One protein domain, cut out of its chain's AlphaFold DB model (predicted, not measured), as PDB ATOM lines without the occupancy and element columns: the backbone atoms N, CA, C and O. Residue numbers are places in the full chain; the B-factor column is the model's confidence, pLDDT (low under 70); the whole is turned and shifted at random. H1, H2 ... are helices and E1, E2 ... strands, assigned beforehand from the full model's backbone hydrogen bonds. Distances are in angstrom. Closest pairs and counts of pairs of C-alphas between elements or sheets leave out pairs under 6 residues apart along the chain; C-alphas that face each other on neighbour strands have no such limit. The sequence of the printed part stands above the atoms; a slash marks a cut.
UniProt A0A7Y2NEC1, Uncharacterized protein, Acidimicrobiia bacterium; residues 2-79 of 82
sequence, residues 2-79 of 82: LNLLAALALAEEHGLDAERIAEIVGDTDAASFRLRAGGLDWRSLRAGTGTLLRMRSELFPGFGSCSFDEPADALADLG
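Overview. This is residues 2 to 79 of the 82 residues of an uncharacterized protein of Acidimicrobiia bacterium (UniProt A0A7Y2NEC1). A small three-stranded antiparallel sheet, E1, E2 and E3, has helix H1 crossing one of its faces; H2 folds back beside H1, and H3 runs from the end of E3 past residues 9 to 13 of H1. H4 sits away from this body, beyond a loop whose residues 64 to 70, two of them in H4, stick out free. The printed part has 78 residues, with four named helices and three named strands in the order H1 H2 E1 E2 E3 H3 H4, and its class is mixed, helices and strands. The sheet runs E1 - E2 - E3. The whole is compact, with a radius of gyration of the C-alphas of 12.4 A, and spans 33 by 27 by 26 A.

Arrangement. H1, residues 2 to 14, and H2, residues 18 to 26, form a helical hairpin; they touch at a shallow tilt of 28 degrees, opposite ways, the closest C-alphas being those of Asn 3 and Val 25, 5.2 A apart. E1, residues 33 to 36, E2, residues 39 to 42, and E3, residues 45 to 48, form a meander, each strand the antiparallel neighbour of the one before. Across the hairpin of E1 and E2, N 34 and O 41 are within hydrogen-bond range at 2.9 A; across that of E2 and E3, N 40 and O 47 are at 3.0 A. H1 is on the sheet at a height over the sheet of 8.2 A, giving two layers, a helix on one face of a sheet. It lies over E3 and only just over E2, where 3 of its C-alphas fall, and runs across the strands, at 82 degrees to E3 on the local plane. The closest C-alphas of H1 and E3 are those of Leu 10 and Ala 47, 5.4 A apart. H2 is not on the sheet. H3, residues 49 to 59, only grazes the sheet with residues 49 to 52. Residues 9 to 13 of H1 touch H3, about perpendicular at 75 degrees; the C-alphas of Ala 9 and Leu 52 are closest, at 6.5 A. H4, residues 69 to 77, touches no helix; it is only just apart from H1, the closest C-alphas being 8.5 A from each other. In H1, H2, H3 and H4 every O i to N i+4 pair is within hydrogen-bond range.

Along the chain. H1 begins at C-alpha 2, (159.058, 72.987, 195.492), and is 17.9 A long; H2 measures 12.0 A. E1, E2 and E3 measure 9.8, 10.2 and 10.1 A, E3 beginning at C-alpha 45, (155.198, 77.981, 209.179). H3 measures 14.3 A. H4, 12.0 A, ends at C-alpha 77, (161.420, 81.779, 186.679).

Size, cuts and confidence. The C-alphas farthest apart, those of Ser 44 and Cys 66, are 32.9 A from each other. The printed part has no cut, and no link is long. The mean pLDDT of the printed part is 93.6, and no printed residue is under 70.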
ATOM      1  N   LEU A   2     158.781  72.081 194.366       90.38
ATOM      2  CA  LEU A   2     159.058  72.987 195.492       90.38
ATOM      3  C   LEU A   2     158.106  72.757 196.679       90.38
ATOM      4  O   LEU A   2     158.557  72.591 197.805       90.38
ATOM      5  N   ASN A   3     156.805  72.668 196.403       94.75
ATOM      6  CA  ASN A   3     155.760  72.303 197.363       94.75
ATOM      7  C   ASN A   3     156.019  70.960 198.074       94.75
ATOM      8  O   ASN A   3     155.839  70.867 199.282       94.75
ATOM      9  N   LEU A   4     156.500  69.938 197.356       92.94
ATOM     10  CA  LEU A   4     156.862  68.638 197.941       92.94
ATOM     11  C   LEU A   4     158.031  68.765 198.927       92.94
ATOM     12  O   LEU A   4     157.962  68.246 200.039       92.94
ATOM     13  N   LEU A   5     159.087  69.485 198.535       92.94
ATOM     14  CA  LEU A   5     160.233  69.742 199.409       92.94
ATOM     15  C   LEU A   5     159.816  70.560 200.636       92.94
ATOM     16  O   LEU A   5     160.223  70.246 201.753       92.94
ATOM     17  N   ALA A   6     158.969  71.572 200.442       95.69
ATOM     18  CA  ALA A   6     158.432  72.388 201.522       95.69
ATOM     19  C   ALA A   6     157.600  71.564 202.508       95.69
ATOM     20  O   ALA A   6     157.793  71.685 203.716       95.69
ATOM     21  N   ALA A   7     156.715  70.704 202.002       96.75
ATOM     22  CA  ALA A   7     155.876  69.843 202.822       96.75
ATOM     23  C   ALA A   7     156.722  68.922 203.705       96.75
ATOM     24  O   ALA A   7     156.483  68.852 204.907       96.75
ATOM     25  N   LEU A   8     157.753  68.287 203.138       95.44
ATOM     26  CA  LEU A   8     158.657  67.436 203.907       95.44
ATOM     27  C   LEU A   8     159.449  68.233 204.953       95.44
ATOM     28  O   LEU A   8     159.552  67.800 206.095       95.44
ATOM     29  N   ALA A   9     159.955  69.419 204.599       96.50
ATOM     30  CA  ALA A   9     160.704  70.262 205.531       96.50
ATOM     31  C   ALA A   9     159.866  70.725 206.715       96.50
ATOM     32  O   ALA A   9     160.323  70.721 207.854       96.50
ATOM     33  N   LEU A  10     158.626  71.109 206.445       97.88
ATOM     34  CA  LEU A  10     157.713  71.581 207.471       97.88
ATOM     35  C   LEU A  10     157.161  70.421 208.300       97.88
ATOM     36  O   LEU A  10     156.966  70.598 209.499       97.88
ATOM     37  N   ALA A  11     156.970  69.241 207.705       97.06
ATOM     38  CA  ALA A  11     156.624  68.025 208.434       97.06
ATOM     39  C   ALA A  11     157.733  67.615 209.413       97.06
ATOM     40  O   ALA A  11     157.441  67.347 210.573       97.06
ATOM     41  N   GLU A  12     158.992  67.641 208.973       95.62
ATOM     42  CA  GLU A  12     160.163  67.343 209.807       95.62
ATOM     43  C   GLU A  12     160.379  68.356 210.937       95.62
ATOM     44  O   GLU A  12     160.792  67.985 212.034       95.62
ATOM     45  N   GLU A  13     160.121  69.639 210.678       97.56
ATOM     46  CA  GLU A  13     160.297  70.706 211.669       97.56
ATOM     47  C   GLU A  13     159.158  70.739 212.702       97.56
ATOM     48  O   GLU A  13     159.408  70.953 213.886       97.56
ATOM     49  N   HIS A  14     157.907  70.535 212.268       97.62
ATOM     50  CA  HIS A  14     156.715  70.784 213.095       97.62
ATOM     51  C   HIS A  14     155.914  69.528 213.456       97.62
ATOM     52  O   HIS A  14     154.928  69.641 214.180       97.62
ATOM     53  N   GLY A  15     156.294  68.344 212.968       96.88
ATOM     54  CA  GLY A  15     155.550  67.103 213.210       96.88
ATOM     55  C   GLY A  15     154.137  67.134 212.619       96.88
ATOM     56  O   GLY A  15     153.180  66.763 213.294       96.88
ATOM     57  N   LEU A  16     154.002  67.643 211.389       98.00
ATOM     58  CA  LEU A  16     152.704  67.839 210.734       98.00
ATOM     59  C   LEU A  16     151.992  66.512 210.441       98.00
ATOM     60  O   LEU A  16     152.625  65.509 210.110       98.00
ATOM     61  N   ASP A  17     150.662  66.532 210.506       97.81
ATOM     62  CA  ASP A  17     149.821  65.405 210.112       97.81
ATOM     63  C   ASP A  17     149.597  65.332 208.589       97.81
ATOM     64  O   ASP A  17     149.992  66.210 207.816       97.81
ATOM     65  N   ALA A  18     148.963  64.245 208.144       97.75
ATOM     66  CA  ALA A  18     148.738  63.981 206.726       97.75
ATOM     67  C   ALA A  18     147.838  65.026 206.047       97.75
ATOM     68  O   ALA A  18     148.058  65.339 204.879       97.75
ATOM     69  N   GLU A  19     146.849  65.571 206.761       98.12
ATOM     70  CA  GLU A  19     145.954  66.606 206.235       98.12
ATOM     71  C   GLU A  19     146.743  67.883 205.952       98.12
ATOM     72  O   GLU A  19     146.727  68.400 204.832       98.12
ATOM     73  N   ARG A  20     147.545  68.329 206.920       97.94
ATOM     74  CA  ARG A  20     148.352  69.533 206.763       97.94
ATOM     75  C   ARG A  20     149.455  69.369 205.722       97.94
ATOM     76  O   ARG A  20     149.744  70.311 204.987       97.94
ATOM     77  N   ILE A  21     150.058  68.184 205.621       98.25
ATOM     78  CA  ILE A  21     151.007  67.861 204.547       98.25
ATOM     79  C   ILE A  21     150.312  67.949 203.184       98.25
ATOM     80  O   ILE A  21     150.850  68.576 202.270       98.25
ATOM     81  N   ALA A  22     149.115  67.372 203.043       98.19
ATOM     82  CA  ALA A  22     148.359  67.401 201.793       98.19
ATOM     83  C   ALA A  22     148.003  68.832 201.363       98.19
ATOM     84  O   ALA A  22     148.083  69.141 200.175       98.19
ATOM     85  N   GLU A  23     147.689  69.723 202.306       98.25
ATOM     86  CA  GLU A  23     147.473  71.143 202.010       98.25
ATOM     87  C   GLU A  23     148.714  71.821 201.418       98.25
ATOM     88  O   GLU A  23     148.597  72.558 200.441       98.25
ATOM     89  N   ILE A  24     149.903  71.569 201.977       98.19
ATOM     90  CA  ILE A  24     151.153  72.156 201.469       98.19
ATOM     91  C   ILE A  24     151.470  71.599 200.080       98.19
ATOM     92  O   ILE A  24     151.847  72.346 199.180       98.19
ATOM     93  N   VAL A  25     151.296  70.287 199.887       97.31
ATOM     94  CA  VAL A  25     151.503  69.636 198.586       97.31
ATOM     95  C   VAL A  25     150.511  70.157 197.542       97.31
ATOM     96  O   VAL A  25     150.885  70.327 196.384       97.31
ATOM     97  N   GLY A  26     149.269  70.439 197.929       97.62
ATOM     98  CA  GLY A  26     148.241  70.986 197.043       97.62
ATOM     99  C   GLY A  26     148.385  72.481 196.740       97.62
ATOM    100  O   GLY A  26     147.734  72.970 195.815       97.62
ATOM    101  N   ASP A  27     149.216  73.216 197.483       97.44
ATOM    102  CA  ASP A  27     149.417  74.649 197.271       97.44
ATOM    103  C   ASP A  27     150.270  74.892 196.014       97.44
ATOM    104  O   ASP A  27     151.447  74.529 195.940       97.44
ATOM    105  N   THR A  28     149.637  75.488 195.005       93.38
ATOM    106  CA  THR A  28     150.248  75.828 193.711       93.38
ATOM    107  C   THR A  28     150.542  77.321 193.578       93.38
ATOM    108  O   THR A  28     151.101  77.739 192.565       93.38
ATOM    109  N   ASP A  29     150.214  78.126 194.595       94.38
ATOM    110  CA  ASP A  29     150.555  79.544 194.619       94.38
ATOM    111  C   ASP A  29     152.013  79.716 195.056       94.38
ATOM    112  O   ASP A  29     152.378  79.519 196.218       94.38
ATOM    113  N   ALA A  30     152.865  80.125 194.117       91.25
ATOM    114  CA  ALA A  30     154.272  80.390 194.385       91.25
ATOM    115  C   ALA A  30     154.482  81.434 195.497       91.25
ATOM    116  O   ALA A  30     155.446  81.326 196.253       91.25
ATOM    117  N   ALA A  31     153.573  82.405 195.660       92.31
ATOM    118  CA  ALA A  31     153.687  83.444 196.684       92.31
ATOM    119  C   ALA A  31     153.515  82.907 198.119       92.31
ATOM    120  O   ALA A  31     153.946  83.558 199.083       92.31
ATOM    121  N   SER A  32     152.925  81.716 198.271       96.12
ATOM    122  CA  SER A  32     152.836  81.006 199.549       96.12
ATOM    123  C   SER A  32     154.205  80.556 200.057       96.12
ATOM    124  O   SER A  32     154.376  80.436 201.272       96.12
ATOM    125  N   PHE A  33     155.171  80.345 199.157       95.44
ATOM    126  CA  PHE A  33     156.501  79.827 199.459       95.44
ATOM    127  C   PHE A  33     157.542  80.938 199.384       95.44
ATOM    128  O   PHE A  33     157.693  81.617 198.372       95.44
ATOM    129  N   ARG A  34     158.296  81.131 200.466       93.56
ATOM    130  CA  ARG A  34     159.345  82.153 200.506       93.56
ATOM    131  C   ARG A  34     160.639  81.571 201.027       93.56
ATOM    132  O   ARG A  34     160.731  81.173 202.185       93.56
ATOM    133  N   LEU A  35     161.657  81.591 200.179       91.44
ATOM    134  CA  LEU A  35     163.035  81.365 200.589       91.44
ATOM    135  C   LEU A  35     163.586  82.672 201.152       91.44
ATOM    136  O   LEU A  35     163.548  83.720 200.509       91.44
ATOM    137  N   ARG A  36     164.052  82.623 202.397       88.56
ATOM    138  CA  ARG A  36     164.647  83.765 203.093       88.56
ATOM    139  C   ARG A  36     165.964  83.336 203.711       88.56
ATOM    140  O   ARG A  36     166.226  82.147 203.892       88.56
ATOM    141  N   ALA A  37     166.778  84.311 204.107       87.81
ATOM    142  CA  ALA A  37     167.951  84.029 204.920       87.81
ATOM    143  C   ALA A  37     167.542  83.158 206.125       87.81
ATOM    144  O   ALA A  37     166.647  83.520 206.894       87.81
ATOM    145  N   GLY A  38     168.157  81.981 206.239       92.31
ATOM    146  CA  GLY A  38     167.938  81.048 207.342       92.31
ATOM    147  C   GLY A  38     166.777  80.057 207.194       92.31
ATOM    148  O   GLY A  38     166.451  79.416 208.194       92.31
ATOM    149  N   GLY A  39     166.115  79.935 206.033       95.25
ATOM    150  CA  GLY A  39     165.100  78.889 205.861       95.25
ATOM    151  C   GLY A  39     164.091  79.071 204.730       95.25
ATOM    152  O   GLY A  39     164.208  79.954 203.876       95.25
ATOM    153  N   LEU A  40     163.082  78.206 204.774       95.88
ATOM    154  CA  LEU A  40     161.938  78.167 203.875       95.88
ATOM    155  C   LEU A  40     160.660  78.413 204.674       95.88
ATOM    156  O   LEU A  40     160.387  77.707 205.645       95.88
ATOM    157  N   ASP A  41     159.861  79.375 204.229       97.06
ATOM    158  CA  ASP A  41     158.572  79.690 204.826       97.06
ATOM    159  C   ASP A  41     157.438  79.198 203.916       97.06
ATOM    160  O   ASP A  41     157.484  79.402 202.699       97.06
ATOM    161  N   TRP A  42     156.387  78.643 204.520       97.69
ATOM    162  CA  TRP A  42     155.075  78.488 203.895       97.69
ATOM    163  C   TRP A  42     154.008  79.088 204.810       97.69
ATOM    164  O   TRP A  42     153.793  78.629 205.935       97.69
ATOM    165  N   ARG A  43     153.346  80.150 204.338       95.50
ATOM    166  CA  ARG A  43     152.405  80.961 205.136       95.50
ATOM    167  C   ARG A  43     153.022  81.396 206.479       95.50
ATOM    168  O   ARG A  43     153.905  82.254 206.480       95.50
ATOM    169  N   SER A  44     152.537  80.853 207.597       95.12
ATOM    170  CA  SER A  44     153.002  81.135 208.962       95.12
ATOM    171  C   SER A  44     154.006  80.112 209.502       95.12
ATOM    172  O   SER A  44     154.545  80.321 210.586       95.12
ATOM    173  N   LEU A  45     154.252  79.016 208.779       97.88
ATOM    174  CA  LEU A  45     155.198  77.981 209.179       97.88
ATOM    175  C   LEU A  45     156.554  78.215 208.515       97.88
ATOM    176  O   LEU A  45     156.639  78.723 207.395       97.88
ATOM    177  N   ARG A  46     157.618  77.817 209.211       97.56
ATOM    178  CA  ARG A  46     158.998  77.970 208.751       97.56
ATOM    179  C   ARG A  46     159.806  76.724 209.064       97.56
ATOM    180  O   ARG A  46     159.758  76.265 210.198       97.56
ATOM    181  N   ALA A  47     160.571  76.245 208.090       97.94
ATOM    182  CA  ALA A  47     161.619  75.248 208.274       97.94
ATOM    183  C   ALA A  47     162.987  75.938 208.239       97.94
ATOM    184  O   ALA A  47     163.292  76.699 207.312       97.94
ATOM    185  N   GLY A  48     163.807  75.704 209.264       97.75
ATOM    186  CA  GLY A  48     165.118  76.336 209.390       97.75
ATOM    187  C   GLY A  48     166.195  75.677 208.524       97.75
ATOM    188  O   GLY A  48     166.060  74.540 208.076       97.75
ATOM    189  N   THR A  49     167.328  76.363 208.337       95.62
ATOM    190  CA  THR A  49     168.480  75.805 207.599       95.62
ATOM    191  C   THR A  49     168.987  74.481 208.181       95.62
ATOM    192  O   THR A  49     169.428  73.631 207.417       95.62
ATOM    193  N   GLY A  50     168.898  74.266 209.500       96.06
ATOM    194  CA  GLY A  50     169.277  72.990 210.121       96.06
ATOM    195  C   GLY A  50     168.460  71.811 209.585       96.06
ATOM    196  O   GLY A  50     169.030  70.812 209.151       96.06
ATOM    197  N   THR A  51     167.137  71.971 209.522       96.00
ATOM    198  CA  THR A  51     166.218  70.979 208.947       96.00
ATOM    199  C   THR A  51     166.488  70.770 207.462       96.00
ATOM    200  O   THR A  51     166.627  69.633 207.022       96.00
ATOM    201  N   LEU A  52     166.673  71.850 206.694       94.12
ATOM    202  CA  LEU A  52     166.976  71.754 205.261       94.12
ATOM    203  C   LEU A  52     168.300  71.018 204.984       94.12
ATOM    204  O   LEU A  52     168.383  70.231 204.041       94.12
ATOM    205  N   LEU A  53     169.331  71.241 205.809       93.88
ATOM    206  CA  LEU A  53     170.612  70.537 205.697       93.88
ATOM    207  C   LEU A  53     170.463  69.044 206.001       93.88
ATOM    208  O   LEU A  53     170.937  68.232 205.208       93.88
ATOM    209  N   ARG A  54     169.770  68.689 207.093       93.44
ATOM    210  CA  ARG A  54     169.500  67.289 207.457       93.44
ATOM    211  C   ARG A  54     168.693  66.577 206.376       93.44
ATOM    212  O   ARG A  54     169.028  65.467 205.976       93.44
ATOM    213  N   MET A  55     167.660  67.228 205.847       93.06
ATOM    214  CA  MET A  55     166.866  66.662 204.761       93.06
ATOM    215  C   MET A  55     167.715  66.338 203.542       93.06
ATOM    216  O   MET A  55     167.607  65.238 203.011       93.06
ATOM    217  N   ARG A  56     168.580  67.267 203.122       90.81
ATOM    218  CA  ARG A  56     169.460  67.064 201.970       90.81
ATOM    219  C   ARG A  56     170.392  65.863 202.155       90.81
ATOM    220  O   ARG A  56     170.706  65.203 201.169       90.81
ATOM    221  N   SER A  57     170.863  65.601 203.374       91.81
ATOM    222  CA  SER A  57     171.787  64.495 203.644       91.81
ATOM    223  C   SER A  57     171.102  63.152 203.896       91.81
ATOM    224  O   SER A  57     171.694  62.125 203.578       91.81
ATOM    225  N   GLU A  58     169.893  63.138 204.465       91.19
ATOM    226  CA  GLU A  58     169.325  61.919 205.068       91.19
ATOM    227  C   GLU A  58     167.928  61.534 204.565       91.19
ATOM    228  O   GLU A  58     167.603  60.350 204.559       91.19
ATOM    229  N   LEU A  59     167.095  62.493 204.142       86.06
ATOM    230  CA  LEU A  59     165.658  62.246 203.919       86.06
ATOM    231  C   LEU A  59     165.214  62.484 202.475       86.06
ATOM    232  O   LEU A  59     164.382  61.756 201.941       86.06
ATOM    233  N   PHE A  60     165.765  63.515 201.841       86.06
ATOM    234  CA  PHE A  60     165.414  63.962 200.499       86.06
ATOM    235  C   PHE A  60     166.675  64.426 199.765       86.06
ATOM    236  O   PHE A  60     166.902  65.628 199.593       86.06
ATOM    237  N   PRO A  61     167.529  63.481 199.338       84.31
ATOM    238  CA  PRO A  61     168.747  63.816 198.605       84.31
ATOM    239  C   PRO A  61     168.447  64.425 197.226       84.31
ATOM    240  O   PRO A  61     169.283  65.130 196.664       84.31
ATOM    241  N   GLY A  62     167.249  64.184 196.690       84.06
ATOM    242  CA  GLY A  62     166.755  64.764 195.449       84.06
ATOM    243  C   GLY A  62     165.410  64.164 195.051       84.06
ATOM    244  O   GLY A  62     164.880  63.286 195.731       84.06
ATOM    245  N   PHE A  63     164.876  64.617 193.922       84.19
ATOM    246  CA  PHE A  63     163.731  64.001 193.257       84.19
ATOM    247  C   PHE A  63     164.118  63.624 191.830       84.19
ATOM    248  O   PHE A  63     164.981  64.258 191.226       84.19
ATOM    249  N   GLY A  64     163.484  62.584 191.297       84.69
ATOM    250  CA  GLY A  64     163.637  62.222 189.894       84.69
ATOM    251  C   GLY A  64     162.712  63.059 189.016       84.69
ATOM    252  O   GLY A  64     161.513  63.133 189.281       84.69
ATOM    253  N   SER A  65     163.260  63.641 187.955       83.62
ATOM    254  CA  SER A  65     162.510  64.208 186.833       83.62
ATOM    255  C   SER A  65     163.020  63.604 185.523       83.62
ATOM    256  O   SER A  65     164.166  63.164 185.431       83.62
ATOM    257  N   CYS A  66     162.164  63.553 184.499       89.31
ATOM    258  CA  CYS A  66     162.551  63.064 183.169       89.31
ATOM    259  C   CYS A  66     163.494  64.033 182.436       89.31
ATOM    260  O   CYS A  66     164.216  63.621 181.533       89.31
ATOM    261  N   SER A  67     163.480  65.309 182.827       90.19
ATOM    262  CA  SER A  67     164.375  66.359 182.355       90.19
ATOM    263  C   SER A  67     164.937  67.108 183.555       90.19
ATOM    264  O   SER A  67     164.205  67.395 184.504       90.19
ATOM    265  N   PHE A  68     166.230  67.414 183.522       87.19
ATOM    266  CA  PHE A  68     166.846  68.294 184.510       87.19
ATOM    267  C   PHE A  68     166.478  69.764 184.265       87.19
ATOM    268  O   PHE A  68     166.287  70.504 185.227       87.19
ATOM    269  N   ASP A  69     166.346  70.163 182.998       92.88
ATOM    270  CA  ASP A  69     166.156  71.564 182.614       92.88
ATOM    271  C   ASP A  69     164.793  72.091 183.082       92.88
ATOM    272  O   ASP A  69     164.719  73.153 183.679       92.88
ATOM    273  N   GLU A  70     163.724  71.297 182.944       91.06
ATOM    274  CA  GLU A  70     162.361  71.696 183.333       91.06
ATOM    275  C   GLU A  70     162.251  72.214 184.789       91.06
ATOM    276  O   GLU A  70     161.757  73.325 184.995       91.06
ATOM    277  N   PRO A  71     162.695  71.478 185.831       90.19
ATOM    278  CA  PRO A  71     162.646  71.996 187.196       90.19
ATOM    279  C   PRO A  71     163.653  73.121 187.469       90.19
ATOM    280  O   PRO A  71     163.392  73.944 188.347       90.19
ATOM    281  N   ALA A  72     164.793  73.154 186.773       91.94
ATOM    282  CA  ALA A  72     165.780  74.219 186.931       91.94
ATOM    283  C   ALA A  72     165.249  75.548 186.368       91.94
ATOM    284  O   ALA A  72     165.259  76.550 187.081       91.94
ATOM    285  N   ASP A  73     164.693  75.529 185.156       94.19
ATOM    286  CA  ASP A  73     164.061  76.678 184.505       94.19
ATOM    287  C   ASP A  73     162.892  77.201 185.346       94.19
ATOM    288  O   ASP A  73     162.819  78.391 185.643       94.19
ATOM    289  N   ALA A  74     162.039  76.307 185.861       90.75
ATOM    290  CA  ALA A  74     160.946  76.698 186.747       90.75
ATOM    291  C   ALA A  74     161.433  77.382 188.041       90.75
ATOM    292  O   ALA A  74     160.760  78.265 188.568       90.75
ATOM    293  N   LEU A  75     162.592  76.993 188.587       91.56
ATOM    294  CA  LEU A  75     163.187  77.679 189.740       91.56
ATOM    295  C   LEU A  75     163.806  79.031 189.362       91.56
ATOM    296  O   LEU A  75     163.743  79.958 190.173       91.56
ATOM    297  N   ALA A  76     164.395  79.151 188.172       93.38
ATOM    298  CA  ALA A  76     164.908  80.416 187.651       93.38
ATOM    299  C   ALA A  76     163.768  81.422 187.414       93.38
ATOM    300  O   ALA A  76     163.863  82.566 187.858       93.38
ATOM    301  N   ASP A  77     162.641  80.975 186.853       93.06
ATOM    302  CA  ASP A  77     161.420  81.779 186.679       93.06
ATOM    303  C   ASP A  77     160.850  82.282 188.017       93.06
ATOM    304  O   ASP A  77     160.270  83.365 188.101       93.06
ATOM    305  N   LEU A  78     161.053  81.515 189.094       89.94
ATOM    306  CA  LEU A  78     160.705  81.904 190.464       89.94
ATOM    307  C   LEU A  78     161.754  82.812 191.135       89.94
ATOM    308  O   LEU A  78     161.561  83.222 192.282       89.94
ATOM    309  N   GLY A  79     162.867  83.114 190.463       90.94
ATOM    310  CA  GLY A  79     163.980  83.900 191.003       90.94
ATOM    311  C   GLY A  79     164.771  83.183 192.101       90.94
ATOM    312  O   GLY A  79     165.397  83.833 192.941       90.94
TER     313      GLY A  79